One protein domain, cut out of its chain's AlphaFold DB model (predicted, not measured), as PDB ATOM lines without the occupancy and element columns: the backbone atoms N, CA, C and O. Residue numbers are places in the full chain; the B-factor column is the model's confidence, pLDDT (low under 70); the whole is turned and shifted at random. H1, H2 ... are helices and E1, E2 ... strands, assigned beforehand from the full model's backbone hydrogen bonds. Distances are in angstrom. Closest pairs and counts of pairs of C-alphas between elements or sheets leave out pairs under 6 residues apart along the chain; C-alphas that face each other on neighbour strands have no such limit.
ATOM      1  N   LEU A 103     -17.715  21.006 -51.869       96.75
ATOM      2  CA  LEU A 103     -16.665  21.793 -51.230       96.75
ATOM      3  C   LEU A 103     -16.134  22.905 -52.143       96.75
ATOM      4  O   LEU A 103     -15.953  24.029 -51.672       96.75
ATOM      5  N   GLN A 104     -15.932  22.625 -53.436       95.25
ATOM      6  CA  GLN A 104     -15.354  23.588 -54.388       95.25
ATOM      7  C   GLN A 104     -16.222  24.840 -54.580       95.25
ATOM      8  O   GLN A 104     -15.712  25.910 -54.889       95.25
ATOM      9  N   ASN A 105     -17.533  24.729 -54.348       90.81
ATOM     10  CA  ASN A 105     -18.462  25.855 -54.459       90.81
ATOM     11  C   ASN A 105     -18.280  26.897 -53.344       90.81
ATOM     12  O   ASN A 105     -18.843  27.988 -53.426       90.81
ATOM     13  N   ARG A 106     -17.549  26.554 -52.277       94.94
ATOM     14  CA  ARG A 106     -17.443  27.366 -51.062       94.94
ATOM     15  C   ARG A 106     -16.006  27.674 -50.647       94.94
ATOM     16  O   ARG A 106     -15.759  28.718 -50.041       94.94
ATOM     17  N   TYR A 107     -15.086  26.759 -50.907       97.00
ATOM     18  CA  TYR A 107     -13.712  26.845 -50.430       97.00
ATOM     19  C   TYR A 107     -12.731  26.663 -51.577       97.00
ATOM     20  O   TYR A 107     -13.063  26.083 -52.609       97.00
ATOM     21  N   ASN A 108     -11.486  27.076 -51.353       96.88
ATOM     22  CA  ASN A 108     -10.386  26.593 -52.173       96.88
ATOM     23  C   ASN A 108     -10.110  25.115 -51.837       96.88
ATOM     24  O   ASN A 108      -9.778  24.796 -50.690       96.88
ATOM     25  N   VAL A 109     -10.271  24.231 -52.824       97.56
ATOM     26  CA  VAL A 109     -10.147  22.777 -52.662       97.56
ATOM     27  C   VAL A 109      -9.101  22.226 -53.617       97.56
ATOM     28  O   VAL A 109      -9.229  22.344 -54.832       97.56
ATOM     29  N   GLU A 110      -8.104  21.547 -53.064       96.88
ATOM     30  CA  GLU A 110      -7.111  20.805 -53.836       96.88
ATOM     31  C   GLU A 110      -7.407  19.308 -53.717       96.88
ATOM     32  O   GLU A 110      -7.416  18.753 -52.617       96.88
ATOM     33  N   ARG A 111      -7.671  18.649 -54.850       95.50
ATOM     34  CA  ARG A 111      -8.009  17.222 -54.906       95.50
ATOM     35  C   ARG A 111      -6.758  16.375 -55.127       95.50
ATOM     36  O   ARG A 111      -5.981  16.672 -56.032       95.50
ATOM     37  N   ASN A 112      -6.595  15.301 -54.350       91.25
ATOM     38  CA  ASN A 112      -5.528  14.304 -54.512       91.25
ATOM     39  C   ASN A 112      -4.107  14.900 -54.603       91.25
ATOM     40  O   ASN A 112      -3.228  14.343 -55.272       91.25
ATOM     41  N   ARG A 113      -3.871  16.049 -53.953       91.81
ATOM     42  CA  ARG A 113      -2.558  16.700 -53.955       91.81
ATOM     43  C   ARG A 113      -1.587  15.905 -53.096       91.81
ATOM     44  O   ARG A 113      -1.887  15.516 -51.971       91.81
ATOM     45  N   GLU A 114      -0.392  15.720 -53.635       89.69
ATOM     46  CA  GLU A 114       0.712  15.099 -52.920       89.69
ATOM     47  C   GLU A 114       1.241  16.012 -51.811       89.69
ATOM     48  O   GLU A 114       1.644  17.147 -52.068       89.69
ATOM     49  N   ILE A 115       1.237  15.507 -50.576       90.69
ATOM     50  CA  ILE A 115       1.690  16.245 -49.385       90.69
ATOM     51  C   ILE A 115       3.127  15.905 -48.979       90.69
ATOM     52  O   ILE A 115       3.766  16.680 -48.270       90.69
ATOM     53  N   PHE A 116       3.655  14.774 -49.450       83.50
ATOM     54  CA  PHE A 116       5.063  14.401 -49.326       83.50
ATOM     55  C   PHE A 116       5.445  13.355 -50.377       83.50
ATOM     56  O   PHE A 116       4.609  12.559 -50.801       83.50
ATOM     57  N   ILE A 117       6.723  13.322 -50.757       79.94
ATOM     58  CA  ILE A 117       7.240  12.351 -51.726       79.94
ATOM     59  C   ILE A 117       7.407  10.992 -51.050       79.94
ATOM     60  O   ILE A 117       8.119  10.862 -50.052       79.94
ATOM     61  N   SER A 118       6.782   9.964 -51.620       73.44
ATOM     62  CA  SER A 118       6.996   8.578 -51.211       73.44
ATOM     63  C   SER A 118       8.445   8.174 -51.469       73.44
ATOM     64  O   SER A 118       8.947   8.264 -52.591       73.44
ATOM     65  N   SER A 119       9.137   7.697 -50.437       67.19
ATOM     66  CA  SER A 119      10.460   7.105 -50.629       67.19
ATOM     67  C   SER A 119      10.351   5.847 -51.493       67.19
ATOM     68  O   SER A 119       9.426   5.054 -51.320       67.19
ATOM     69  N   LYS A 120      11.346   5.591 -52.354       63.78
ATOM     70  CA  LYS A 120      11.462   4.318 -53.094       63.78
ATOM     71  C   LYS A 120      11.494   3.091 -52.169       63.78
ATOM     72  O   LYS A 120      11.153   2.000 -52.606       63.78
ATOM     73  N   LEU A 121      11.890   3.273 -50.906       60.69
ATOM     74  CA  LEU A 121      11.906   2.226 -49.878       60.69
ATOM     75  C   LEU A 121      10.526   1.981 -49.244       60.69
ATOM     76  O   LEU A 121      10.305   0.924 -48.662       60.69
ATOM     77  N   PHE A 122       9.591   2.928 -49.380       60.84
ATOM     78  CA  PHE A 122       8.221   2.841 -48.866       60.84
ATOM     79  C   PHE A 122       7.214   3.278 -49.947       60.84
ATOM     80  O   PHE A 122       6.550   4.304 -49.802       60.84
ATOM     81  N   PRO A 123       7.092   2.510 -51.048       57.78
ATOM     82  CA  PRO A 123       6.290   2.894 -52.213       57.78
ATOM     83  C   PRO A 123       4.773   2.918 -51.955       57.78
ATOM     84  O   PRO A 123       4.030   3.436 -52.779       57.78
ATOM     85  N   ASN A 124       4.315   2.390 -50.815       62.22
ATOM     86  CA  ASN A 124       2.899   2.308 -50.440       62.22
ATOM     87  C   ASN A 124       2.470   3.386 -49.429       62.22
ATOM     88  O   ASN A 124       1.471   3.199 -48.740       62.22
ATOM     89  N   SER A 125       3.224   4.479 -49.269       68.12
ATOM     90  CA  SER A 125       2.816   5.548 -48.349       68.12
ATOM     91  C   SER A 125       1.548   6.232 -48.857       68.12
ATOM     92  O   SER A 125       1.499   6.625 -50.028       68.12
ATOM     93  N   HIS A 126       0.565   6.454 -47.990       78.81
ATOM     94  CA  HIS A 126      -0.599   7.241 -48.358       78.81
ATOM     95  C   HIS A 126      -0.231   8.719 -48.224       78.81
ATOM     96  O   HIS A 126      -0.112   9.253 -47.126       78.81
ATOM     97  N   ASN A 127      -0.002   9.387 -49.353       85.69
ATOM     98  CA  ASN A 127       0.520  10.757 -49.396       85.69
ATOM     99  C   ASN A 127      -0.391  11.742 -50.139       85.69
ATOM    100  O   ASN A 127       0.037  12.852 -50.456       85.69
ATOM    101  N   ARG A 128      -1.622  11.336 -50.448       92.38
ATOM    102  CA  ARG A 128      -2.604  12.132 -51.185       92.38
ATOM    103  C   ARG A 128      -3.959  11.992 -50.498       92.38
ATOM    104  O   ARG A 128      -4.668  11.033 -50.791       92.38
ATOM    105  N   PRO A 129      -4.293  12.882 -49.547       94.06
ATOM    106  CA  PRO A 129      -5.658  12.987 -49.045       94.06
ATOM    107  C   PRO A 129      -6.616  13.243 -50.205       94.06
ATOM    108  O   PRO A 129      -6.230  13.928 -51.161       94.06
ATOM    109  N   ASP A 130      -7.855  12.762 -50.091       96.56
ATOM    110  CA  ASP A 130      -8.847  12.990 -51.148       96.56
ATOM    111  C   ASP A 130      -9.010  14.501 -51.409       96.56
ATOM    112  O   ASP A 130      -8.959  14.950 -52.560       96.56
ATOM    113  N   PHE A 131      -9.091  15.307 -50.336       98.19
ATOM    114  CA  PHE A 131      -9.170  16.768 -50.424       98.19
ATOM    115  C   PHE A 131      -8.345  17.498 -49.367       98.19
ATOM    116  O   PHE A 131      -8.314  17.119 -48.195       98.19
ATOM    117  N   ILE A 132      -7.779  18.635 -49.767       97.81
ATOM    118  CA  ILE A 132      -7.196  19.639 -48.877       97.81
ATOM    119  C   ILE A 132      -8.001  20.929 -49.022       97.81
ATOM    120  O   ILE A 132      -8.210  21.419 -50.131       97.81
ATOM    121  N   ILE A 133      -8.444  21.486 -47.896       97.75
ATOM    122  CA  ILE A 133      -9.294  22.679 -47.844       97.75
ATOM    123  C   ILE A 133      -8.476  23.854 -47.330       97.75
ATOM    124  O   ILE A 133      -7.945  23.808 -46.215       97.75
ATOM    125  N   GLU A 134      -8.370  24.905 -48.147       96.06
ATOM    126  CA  GLU A 134      -7.680  26.165 -47.818       96.06
ATOM    127  C   GLU A 134      -6.229  25.954 -47.337       96.06
ATOM    128  O   GLU A 134      -5.710  26.743 -46.546       96.06
ATOM    129  N   ASN A 135      -5.590  24.854 -47.759       94.62
ATOM    130  CA  ASN A 135      -4.278  24.393 -47.288       94.62
ATOM    131  C   ASN A 135      -4.164  24.230 -45.750       94.62
ATOM    132  O   ASN A 135      -3.077  24.329 -45.185       94.62
ATOM    133  N   LYS A 136      -5.288  24.030 -45.046       95.44
ATOM    134  CA  LYS A 136      -5.355  24.035 -43.570       95.44
ATOM    135  C   LYS A 136      -5.852  22.732 -42.961       95.44
ATOM    136  O   LYS A 136      -5.418  22.373 -41.868       95.44
ATOM    137  N   LEU A 137      -6.776  22.050 -43.629       96.56
ATOM    138  CA  LEU A 137      -7.358  20.798 -43.154       96.56
ATOM    139  C   LEU A 137      -7.540  19.812 -44.303       96.56
ATOM    140  O   LEU A 137      -7.639  20.223 -45.461       96.56
ATOM    141  N   ALA A 138      -7.599  18.526 -43.971       97.56
ATOM    142  CA  ALA A 138      -7.798  17.446 -44.933       97.56
ATOM    143  C   ALA A 138      -9.169  16.783 -44.763       97.56
ATOM    144  O   ALA A 138      -9.670  16.646 -43.644       97.56
ATOM    145  N   ILE A 139      -9.768  16.346 -45.866       98.00
ATOM    146  CA  ILE A 139     -11.004  15.563 -45.880       98.00
ATOM    147  C   ILE A 139     -10.740  14.258 -46.631       98.00
ATOM    148  O   ILE A 139     -10.202  14.287 -47.733       98.00
ATOM    149  N   GLU A 140     -11.151  13.138 -46.041       97.69
ATOM    150  CA  GLU A 140     -11.101  11.808 -46.651       97.69
ATOM    151  C   GLU A 140     -12.528  11.267 -46.821       97.69
ATOM    152  O   GLU A 140     -13.276  11.152 -45.846       97.69
ATOM    153  N   ALA A 141     -12.922  10.914 -48.039       97.56
ATOM    154  CA  ALA A 141     -14.223  10.353 -48.364       97.56
ATOM    155  C   ALA A 141     -14.179   8.819 -48.353       97.56
ATOM    156  O   ALA A 141     -13.422   8.175 -49.078       97.56
ATOM    157  N   LYS A 142     -15.026   8.193 -47.527       97.44
ATOM    158  CA  LYS A 142     -15.110   6.731 -47.403       97.44
ATOM    159  C   LYS A 142     -16.555   6.252 -47.414       97.44
ATOM    160  O   LYS A 142     -17.459   6.924 -46.939       97.44
ATOM    161  N   ILE A 143     -16.778   5.044 -47.932       96.38
ATOM    162  CA  ILE A 143     -18.125   4.451 -48.048       96.38
ATOM    163  C   ILE A 143     -18.419   3.352 -47.022       96.38
ATOM    164  O   ILE A 143     -19.574   2.962 -46.871       96.38
ATOM    165  N   LYS A 144     -17.391   2.833 -46.340       93.25
ATOM    166  CA  LYS A 144     -17.528   1.728 -45.381       93.25
ATOM    167  C   LYS A 144     -16.653   1.912 -44.153       93.25
ATOM    168  O   LYS A 144     -17.174   1.916 -43.046       93.25
ATOM    169  N   GLU A 145     -15.350   2.064 -44.344       94.56
ATOM    170  CA  GLU A 145     -14.380   2.156 -43.254       94.56
ATOM    171  C   GLU A 145     -13.214   3.065 -43.648       94.56
ATOM    172  O   GLU A 145     -12.863   3.141 -44.829       94.56
ATOM    173  N   ASN A 146     -12.629   3.764 -42.672       91.88
ATOM    174  CA  ASN A 146     -11.399   4.521 -42.882       91.88
ATOM    175  C   ASN A 146     -10.156   3.677 -42.589       91.88
ATOM    176  O   ASN A 146     -10.092   2.949 -41.601       91.88
ATOM    177  N   GLY A 147      -9.113   3.845 -43.400       90.81
ATOM    178  CA  GLY A 147      -7.795   3.326 -43.063       90.81
ATOM    179  C   GLY A 147      -7.174   4.174 -41.955       90.81
ATOM    180  O   GLY A 147      -6.712   5.277 -42.231       90.81
ATOM    181  N   TYR A 148      -7.133   3.671 -40.714       91.50
ATOM    182  CA  TYR A 148      -6.541   4.425 -39.597       91.50
ATOM    183  C   TYR A 148      -5.114   4.878 -39.917       91.50
ATOM    184  O   TYR A 148      -4.801   6.047 -39.713       91.50
ATOM    185  N   GLN A 149      -4.279   3.992 -40.478       90.88
ATOM    186  CA  GLN A 149      -2.899   4.353 -40.803       90.88
ATOM    187  C   GLN A 149      -2.792   5.454 -41.855       90.88
ATOM    188  O   GLN A 149      -2.049   6.408 -41.659       90.88
ATOM    189  N   GLN A 150      -3.594   5.370 -42.916       90.88
ATOM    190  CA  GLN A 150      -3.681   6.421 -43.926       90.88
ATOM    191  C   GLN A 150      -4.013   7.776 -43.279       90.88
ATOM    192  O   GLN A 150      -3.290   8.753 -43.448       90.88
ATOM    193  N   THR A 151      -5.072   7.830 -42.467       93.00
ATOM    194  CA  THR A 151      -5.458   9.083 -41.805       93.00
ATOM    195  C   THR A 151      -4.444   9.543 -40.753       93.00
ATOM    196  O   THR A 151      -4.252  10.744 -40.567       93.00
ATOM    197  N   LEU A 152      -3.745   8.613 -40.094       93.06
ATOM    198  CA  LEU A 152      -2.674   8.930 -39.152       93.06
ATOM    199  C   LEU A 152      -1.483   9.583 -39.864       93.06
ATOM    200  O   LEU A 152      -0.914  10.535 -39.332       93.06
ATOM    201  N   GLU A 153      -1.123   9.130 -41.065       91.31
ATOM    202  CA  GLU A 153      -0.084   9.769 -41.881       91.31
ATOM    203  C   GLU A 153      -0.461  11.207 -42.239       91.31
ATOM    204  O   GLU A 153       0.335  12.120 -42.019       91.31
ATOM    205  N   TYR A 154      -1.699  11.433 -42.678       93.94
ATOM    206  CA  TYR A 154      -2.193  12.775 -42.993       93.94
ATOM    207  C   TYR A 154      -2.214  13.698 -41.772       93.94
ATOM    208  O   TYR A 154      -1.887  14.881 -41.882       93.94
ATOM    209  N   SER A 155      -2.534  13.163 -40.591       94.12
ATOM    210  CA  SER A 155      -2.610  13.947 -39.351       94.12
ATOM    211  C   SER A 155      -1.275  14.579 -38.925       94.12
ATOM    212  O   SER A 155      -1.263  15.554 -38.175       94.12
ATOM    213  N   LYS A 156      -0.145  14.078 -39.446       92.69
ATOM    214  CA  LYS A 156       1.189  14.672 -39.242       92.69
ATOM    215  C   LYS A 156       1.355  16.020 -39.952       92.69
ATOM    216  O   LYS A 156       2.182  16.821 -39.531       92.69
ATOM    217  N   TYR A 157       0.582  16.256 -41.012       93.88
ATOM    218  CA  TYR A 157       0.634  17.469 -41.837       93.88
ATOM    219  C   TYR A 157      -0.575  18.375 -41.595       93.88
ATOM    220  O   TYR A 157      -0.454  19.596 -41.645       93.88
ATOM    221  N   PHE A 158      -1.726  17.785 -41.266       95.56
ATOM    222  CA  PHE A 158      -2.955  18.511 -40.963       95.56
ATOM    223  C   PHE A 158      -3.419  18.212 -39.542       95.56
ATOM    224  O   PHE A 158      -3.924  17.127 -39.245       95.56
ATOM    225  N   LYS A 159      -3.306  19.220 -38.668       95.06
ATOM    226  CA  LYS A 159      -3.794  19.138 -37.283       95.06
ATOM    227  C   LYS A 159      -5.281  18.781 -37.221       95.06
ATOM    228  O   LYS A 159      -5.688  18.057 -36.321       95.06
ATOM    229  N   PHE A 160      -6.075  19.296 -38.157       97.44
ATOM    230  CA  PHE A 160      -7.503  19.022 -38.255       97.44
ATOM    231  C   PHE A 160      -7.804  18.302 -39.565       97.44
ATOM    232  O   PHE A 160      -7.266  18.649 -40.616       97.44
ATOM    233  N   GLY A 161      -8.708  17.335 -39.502       97.50
ATOM    234  CA  GLY A 161      -9.241  16.683 -40.685       97.50
ATOM    235  C   GLY A 161     -10.545  15.962 -40.389       97.50
ATOM    236  O   GLY A 161     -10.924  15.784 -39.228       97.50
ATOM    237  N   ALA A 162     -11.257  15.569 -41.435       98.00
ATOM    238  CA  ALA A 162     -12.485  14.806 -41.283       98.00
ATOM    239  C   ALA A 162     -12.505  13.600 -42.212       98.00
ATOM    240  O   ALA A 162     -12.100  13.685 -43.367       98.00
ATOM    241  N   ILE A 163     -13.038  12.488 -41.716       98.25
ATOM    242  CA  ILE A 163     -13.484  11.394 -42.567       98.25
ATOM    243  C   ILE A 163     -14.981  11.564 -42.791       98.25
ATOM    244  O   ILE A 163     -15.763  11.572 -41.836       98.25
ATOM    245  N   VAL A 164     -15.382  11.693 -44.050       98.38
ATOM    246  CA  VAL A 164     -16.776  11.859 -44.452       98.38
ATOM    247  C   VAL A 164     -17.329  10.553 -45.003       98.38
ATOM    248  O   VAL A 164     -16.665   9.854 -45.765       98.38
ATOM    249  N   PHE A 165     -18.565  10.233 -44.624       98.44
ATOM    250  CA  PHE A 165     -19.301   9.065 -45.097       98.44
ATOM    251  C   PHE A 165     -20.628   9.487 -45.724       98.44
ATOM    252  O   PHE A 165     -21.292  10.392 -45.195       98.44
ATOM    253  N   PRO A 166     -21.075   8.815 -46.802       97.25
ATOM    254  CA  PRO A 166     -22.318   9.180 -47.467       97.25
ATOM    255  C   PRO A 166     -23.529   8.948 -46.561       97.25
ATOM    256  O   PRO A 166     -24.428   9.787 -46.514       97.25
ATOM    257  N   PHE A 167     -23.517   7.839 -45.808       95.50
ATOM    258  CA  PHE A 167     -24.598   7.397 -44.922       95.50
ATOM    259  C   PHE A 167     -24.038   6.998 -43.553       95.50
ATOM    260  O   PHE A 167     -24.055   7.788 -42.617       95.50
ATOM    261  N   SER A 168     -23.453   5.807 -43.450       94.62
ATOM    262  CA  SER A 168     -22.833   5.267 -42.240       94.62
ATOM    263  C   SER A 168     -21.501   4.595 -42.573       94.62
ATOM    264  O   SER A 168     -21.182   4.373 -43.742       94.62
ATOM    265  N   GLY A 169     -20.721   4.280 -41.543       93.50
ATOM    266  CA  GLY A 169     -19.455   3.575 -41.686       93.50
ATOM    267  C   GLY A 169     -18.800   3.301 -40.339       93.50
ATOM    268  O   GLY A 169     -19.280   3.743 -39.296       93.50
ATOM    269  N   ILE A 170     -17.699   2.563 -40.380       96.06
ATOM    270  CA  ILE A 170     -16.807   2.339 -39.249       96.06
ATOM    271  C   ILE A 170     -15.735   3.418 -39.319       96.06
ATOM    272  O   ILE A 170     -15.024   3.531 -40.316       96.06
ATOM    273  N   CYS A 171     -15.638   4.230 -38.274       95.25
ATOM    274  CA  CYS A 171     -14.685   5.323 -38.245       95.25
ATOM    275  C   CYS A 171     -13.866   5.309 -36.962       95.25
ATOM    276  O   CYS A 171     -14.408   5.375 -35.859       95.25
ATOM    277  N   LYS A 172     -12.548   5.270 -37.129       94.31
ATOM    278  CA  LYS A 172     -11.565   5.457 -36.071       94.31
ATOM    279  C   LYS A 172     -10.603   6.559 -36.519       94.31
ATOM    280  O   LYS A 172      -9.644   6.260 -37.230       94.31
ATOM    281  N   PRO A 173     -10.885   7.830 -36.197       94.69
ATOM    282  CA  PRO A 173     -10.053   8.944 -36.621       94.69
ATOM    283  C   PRO A 173      -8.829   9.092 -35.698       94.69
ATOM    284  O   PRO A 173      -8.884   8.686 -34.532       94.69
ATOM    285  N   PRO A 174      -7.721   9.679 -36.182       94.94
ATOM    286  CA  PRO A 174      -6.637  10.137 -35.316       94.94
ATOM    287  C   PRO A 174      -7.092  11.315 -34.435       94.94
ATOM    288  O   PRO A 174      -8.189  11.856 -34.587       94.94
ATOM    289  N   LEU A 175      -6.245  11.721 -33.484       94.19
ATOM    290  CA  LEU A 175      -6.547  12.830 -32.575       94.19
ATOM    291  C   LEU A 175      -6.866  14.119 -33.359       94.19
ATOM    292  O   LEU A 175      -6.201  14.426 -34.343       94.19
ATOM    293  N   PHE A 176      -7.873  14.869 -32.898       94.25
ATOM    294  CA  PHE A 176      -8.396  16.101 -33.522       94.25
ATOM    295  C   PHE A 176      -9.051  15.935 -34.901       94.25
ATOM    296  O   PHE A 176      -9.543  16.918 -35.459       94.25
ATOM    297  N   TRP A 177      -9.121  14.714 -35.429       97.38
ATOM    298  CA  TRP A 177      -9.908  14.413 -36.616       97.38
ATOM    299  C   TRP A 177     -11.318  13.958 -36.237       97.38
ATOM    300  O   TRP A 177     -11.546  13.408 -35.161       97.38
ATOM    301  N   SER A 178     -12.286  14.210 -37.114       97.25
ATOM    302  CA  SER A 178     -13.702  13.912 -36.861       97.25
ATOM    303  C   SER A 178     -14.295  12.973 -37.903       97.25
ATOM    304  O   SER A 178     -13.867  12.948 -39.051       97.25
ATOM    305  N   CYS A 179     -15.324  12.230 -37.511       97.50
ATOM    306  CA  CYS A 179     -16.128  11.429 -38.429       97.50
ATOM    307  C   CYS A 179     -17.436  12.160 -38.709       97.50
ATOM    308  O   CYS A 179     -18.148  12.530 -37.774       97.50
ATOM    309  N   ILE A 180     -17.768  12.347 -39.982       97.81
ATOM    310  CA  ILE A 180     -18.985  13.037 -40.407       97.81
ATOM    311  C   ILE A 180     -19.801  12.074 -41.264       97.81
ATOM    312  O   ILE A 180     -19.393  11.676 -42.350       97.81
ATOM    313  N   TYR A 181     -20.964  11.690 -40.753       97.62
ATOM    314  CA  TYR A 181     -21.863  10.724 -41.382       97.62
ATOM    315  C   TYR A 181     -23.028  11.415 -42.091       97.62
ATOM    316  O   TYR A 181     -23.289  12.596 -41.860       97.62
ATOM    317  N   ASN A 182     -23.770  10.653 -42.898       96.38
ATOM    318  CA  ASN A 182     -24.971  11.105 -43.603       96.38
ATOM    319  C   ASN A 182     -24.758  12.353 -44.474       96.38
ATOM    320  O   ASN A 182     -25.684  13.136 -44.662       96.38
ATOM    321  N   THR A 183     -23.563  12.548 -45.035       97.06
ATOM    322  CA  THR A 183     -23.228  13.763 -45.808       97.06
ATOM    323  C   THR A 183     -24.031  13.922 -47.103       97.06
ATOM    324  O   THR A 183     -24.161  15.030 -47.621       97.06
ATOM    325  N   VAL A 184     -24.624  12.841 -47.615       95.88
ATOM    326  CA  VAL A 184     -25.558  12.888 -48.757       95.88
ATOM    327  C   VAL A 184     -26.927  13.444 -48.344       95.88
ATOM    328  O   VAL A 184     -27.616  14.065 -49.150       95.88
ATOM    329  N   ILE A 185     -27.327  13.229 -47.088       94.88
ATOM    330  CA  ILE A 185     -28.630  13.641 -46.547       94.88
ATOM    331  C   ILE A 185     -28.531  15.028 -45.896       94.88
ATOM    332  O   ILE A 185     -29.400  15.869 -46.102       94.88
ATOM    333  N   ASP A 186     -27.467  15.270 -45.128       95.31
ATOM    334  CA  ASP A 186     -27.236  16.494 -44.361       95.31
ATOM    335  C   ASP A 186     -25.810  17.037 -44.595       95.31
ATOM    336  O   ASP A 186     -24.929  16.910 -43.735       95.31
ATOM    337  N   PRO A 187     -25.548  17.654 -45.764       95.06
ATOM    338  CA  PRO A 187     -24.237  18.227 -46.069       95.06
ATOM    339  C   PRO A 187     -23.888  19.432 -45.179       95.06
ATOM    340  O   PRO A 187     -22.716  19.788 -45.059       95.06
ATOM    341  N   LYS A 188     -24.871  20.052 -44.504       96.06
ATOM    342  CA  LYS A 188     -24.641  21.232 -43.653       96.06
ATOM    343  C   LYS A 188     -23.694  20.927 -42.497       96.06
ATOM    344  O   LYS A 188     -22.886  21.778 -42.149       96.06
ATOM    345  N   ARG A 189     -23.724  19.706 -41.953       95.75
ATOM    346  CA  ARG A 189     -22.795  19.286 -40.888       95.75
ATOM    347  C   ARG A 189     -21.334  19.365 -41.313       95.75
ATOM    348  O   ARG A 189     -20.505  19.802 -40.521       95.75
ATOM    349  N   LEU A 190     -21.028  18.964 -42.548       97.25
ATOM    350  CA  LEU A 190     -19.675  19.069 -43.098       97.25
ATOM    351  C   LEU A 190     -19.245  20.533 -43.174       97.25
ATOM    352  O   LEU A 190     -18.165  20.892 -42.715       97.25
ATOM    353  N   PHE A 191     -20.122  21.385 -43.696       97.50
ATOM    354  CA  PHE A 191     -19.873  22.816 -43.806       97.50
ATOM    355  C   PHE A 191     -19.645  23.486 -42.450       97.50
ATOM    356  O   PHE A 191     -18.608  24.118 -42.273       97.50
ATOM    357  N   SER A 192     -20.542  23.279 -41.484       96.50
ATOM    358  CA  SER A 192     -20.398  23.829 -40.133       96.50
ATOM    359  C   SER A 192     -19.120  23.353 -39.446       96.50
ATOM    360  O   SER A 192     -18.459  24.135 -38.770       96.50
ATOM    361  N   TRP A 193     -18.748  22.083 -39.627       97.12
ATOM    362  CA  TRP A 193     -17.498  21.559 -39.084       97.12
ATOM    363  C   TRP A 193     -16.288  22.278 -39.690       97.12
ATOM    364  O   TRP A 193     -15.432  22.750 -38.949       97.12
ATOM    365  N   ILE A 194     -16.238  22.415 -41.020       97.44
ATOM    366  CA  ILE A 194     -15.128  23.093 -41.705       97.44
ATOM    367  C   ILE A 194     -14.986  24.539 -41.209       97.44
ATOM    368  O   ILE A 194     -13.876  24.967 -40.902       97.44
ATOM    369  N   ASP A 195     -16.091  25.269 -41.065       96.69
ATOM    370  CA  ASP A 195     -16.082  26.675 -40.637       96.69
ATOM    371  C   ASP A 195     -15.488  26.882 -39.256       96.69
ATOM    372  O   ASP A 195     -14.617  27.736 -39.080       96.69
ATOM    373  N   ILE A 196     -15.884  26.039 -38.298       95.81
ATOM    374  CA  ILE A 196     -15.357  26.067 -36.930       95.81
ATOM    375  C   ILE A 196     -13.826  25.982 -36.948       95.81
ATOM    376  O   ILE A 196     -13.149  26.750 -36.262       95.81
ATOM    377  N   TYR A 197     -13.264  25.077 -37.756       95.00
ATOM    378  CA  TYR A 197     -11.815  24.868 -37.819       95.00
ATOM    379  C   TYR A 197     -11.084  25.860 -38.728       95.00
ATOM    380  O   TYR A 197      -9.897  26.119 -38.517       95.00
ATOM    381  N   LEU A 198     -11.775  26.471 -39.692       93.19
ATOM    382  CA  LEU A 198     -11.246  27.586 -40.477       93.19
ATOM    383  C   LEU A 198     -11.364  28.941 -39.766       93.19
ATOM    384  O   LEU A 198     -10.703  29.887 -40.203       93.19
ATOM    385  N   LYS A 199     -12.139  29.021 -38.673       87.44
ATOM    386  CA  LYS A 199     -12.541  30.262 -37.989       87.44
ATOM    387  C   LYS A 199     -13.281  31.222 -38.932       87.44
ATOM    388  O   LYS A 199     -12.957  32.410 -38.975       87.44
TER     389      LYS A 199
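Overview. This is residues 103 to 199 of the 200 residues of an uncharacterized protein of Acidianus manzaensis (UniProt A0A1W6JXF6). A twisted sheet of five strands is covered on one face by the short helix H1 and on the other by the longer helix H2. The loop between E1 and E2 reaches away from this body, and its residues 119 to 124 stick out at one end of the longest axis. The printed part has 97 residues, with two named helices and five named strands in the order E1, E2, E3, H1, E4, E5, H2; the sheet is mixed, in the order E1, E2, E3, E4, E5. The class is mixed, helices and strands, though only 39 residues are in named elements. The whole is compact, with a radius of gyration of the C-alphas of 13.1 A, and spans 42 by 27 by 21 A.

Arrangement. The sheet runs from E1, residues 109 to 111, through E2, 131 to 133, E3, 137 to 141, and E4, 160 to 164, to E5, 177 to 180. From edge to edge the strands' lines turn by 89 degrees. E1, E2 and E3 form a meander, each strand the antiparallel neighbour of the one before. In the hairpin of E1 and E2, N 110 and O 132 are within hydrogen-bond range at 2.9 A; in that of E2 and E3, N 131 and O 139 are at 3.0 A. E3 and E4 are parallel at 15 degrees, with N 164 and O 140 at 2.8 A. E4 and E5 are parallel at 26 degrees, with N 178 and O 161 at 3.0 A. H1, residues 148 to 155, joins E3 and E4 in a strand-helix-strand unit, two parallel neighbour strands with a helix between, whose crossover is right-handed. H1 is on the sheet at a height of 9.5 A, over E4; its line and that of E4 stand at 27 degrees on the local plane, only just along the strands. The closest C-alphas of H1 and E4 are those of Ser 155 and Gly 161, 7.3 A apart. H2, residues 188 to 198, is on the opposite face at a height of 9.5 A, over E4 and only just over E3, with 3 of its C-alphas falling there; it runs along the strands, at 6 degrees to E4 on the local plane. The closest C-alphas of H2 and E5 are those of Leu 190 and Ile 180, 6.6 A apart. H1 and H2 are apart. In both helices every O i to N i+4 pair is within hydrogen-bond range.

Along the chain. E1 begins at C-alpha 109, (-10.147, 22.777, -52.662), and is 6.4 A long; E2 is 6.5 A. E3 measures 13.5 A from C-alpha 137, (-7.358, 20.798, -43.154), to C-alpha 141. E4 measures 13.3 A, E5 9.9 A and H1 10.3 A. H2 measures 15.2 A and ends at C-alpha 198, (-11.246, 27.586, -40.477).

Size, cuts and confidence. The C-alphas farthest apart are those of Leu 121 and Ile 185, at 42.2 A. The printed part has no cut. The links E1 to E2, with 19 residues, and E4 to E5, with 12, are long. The mean pLDDT of the printed part is 92.1; residues 119 to 125 are under 70.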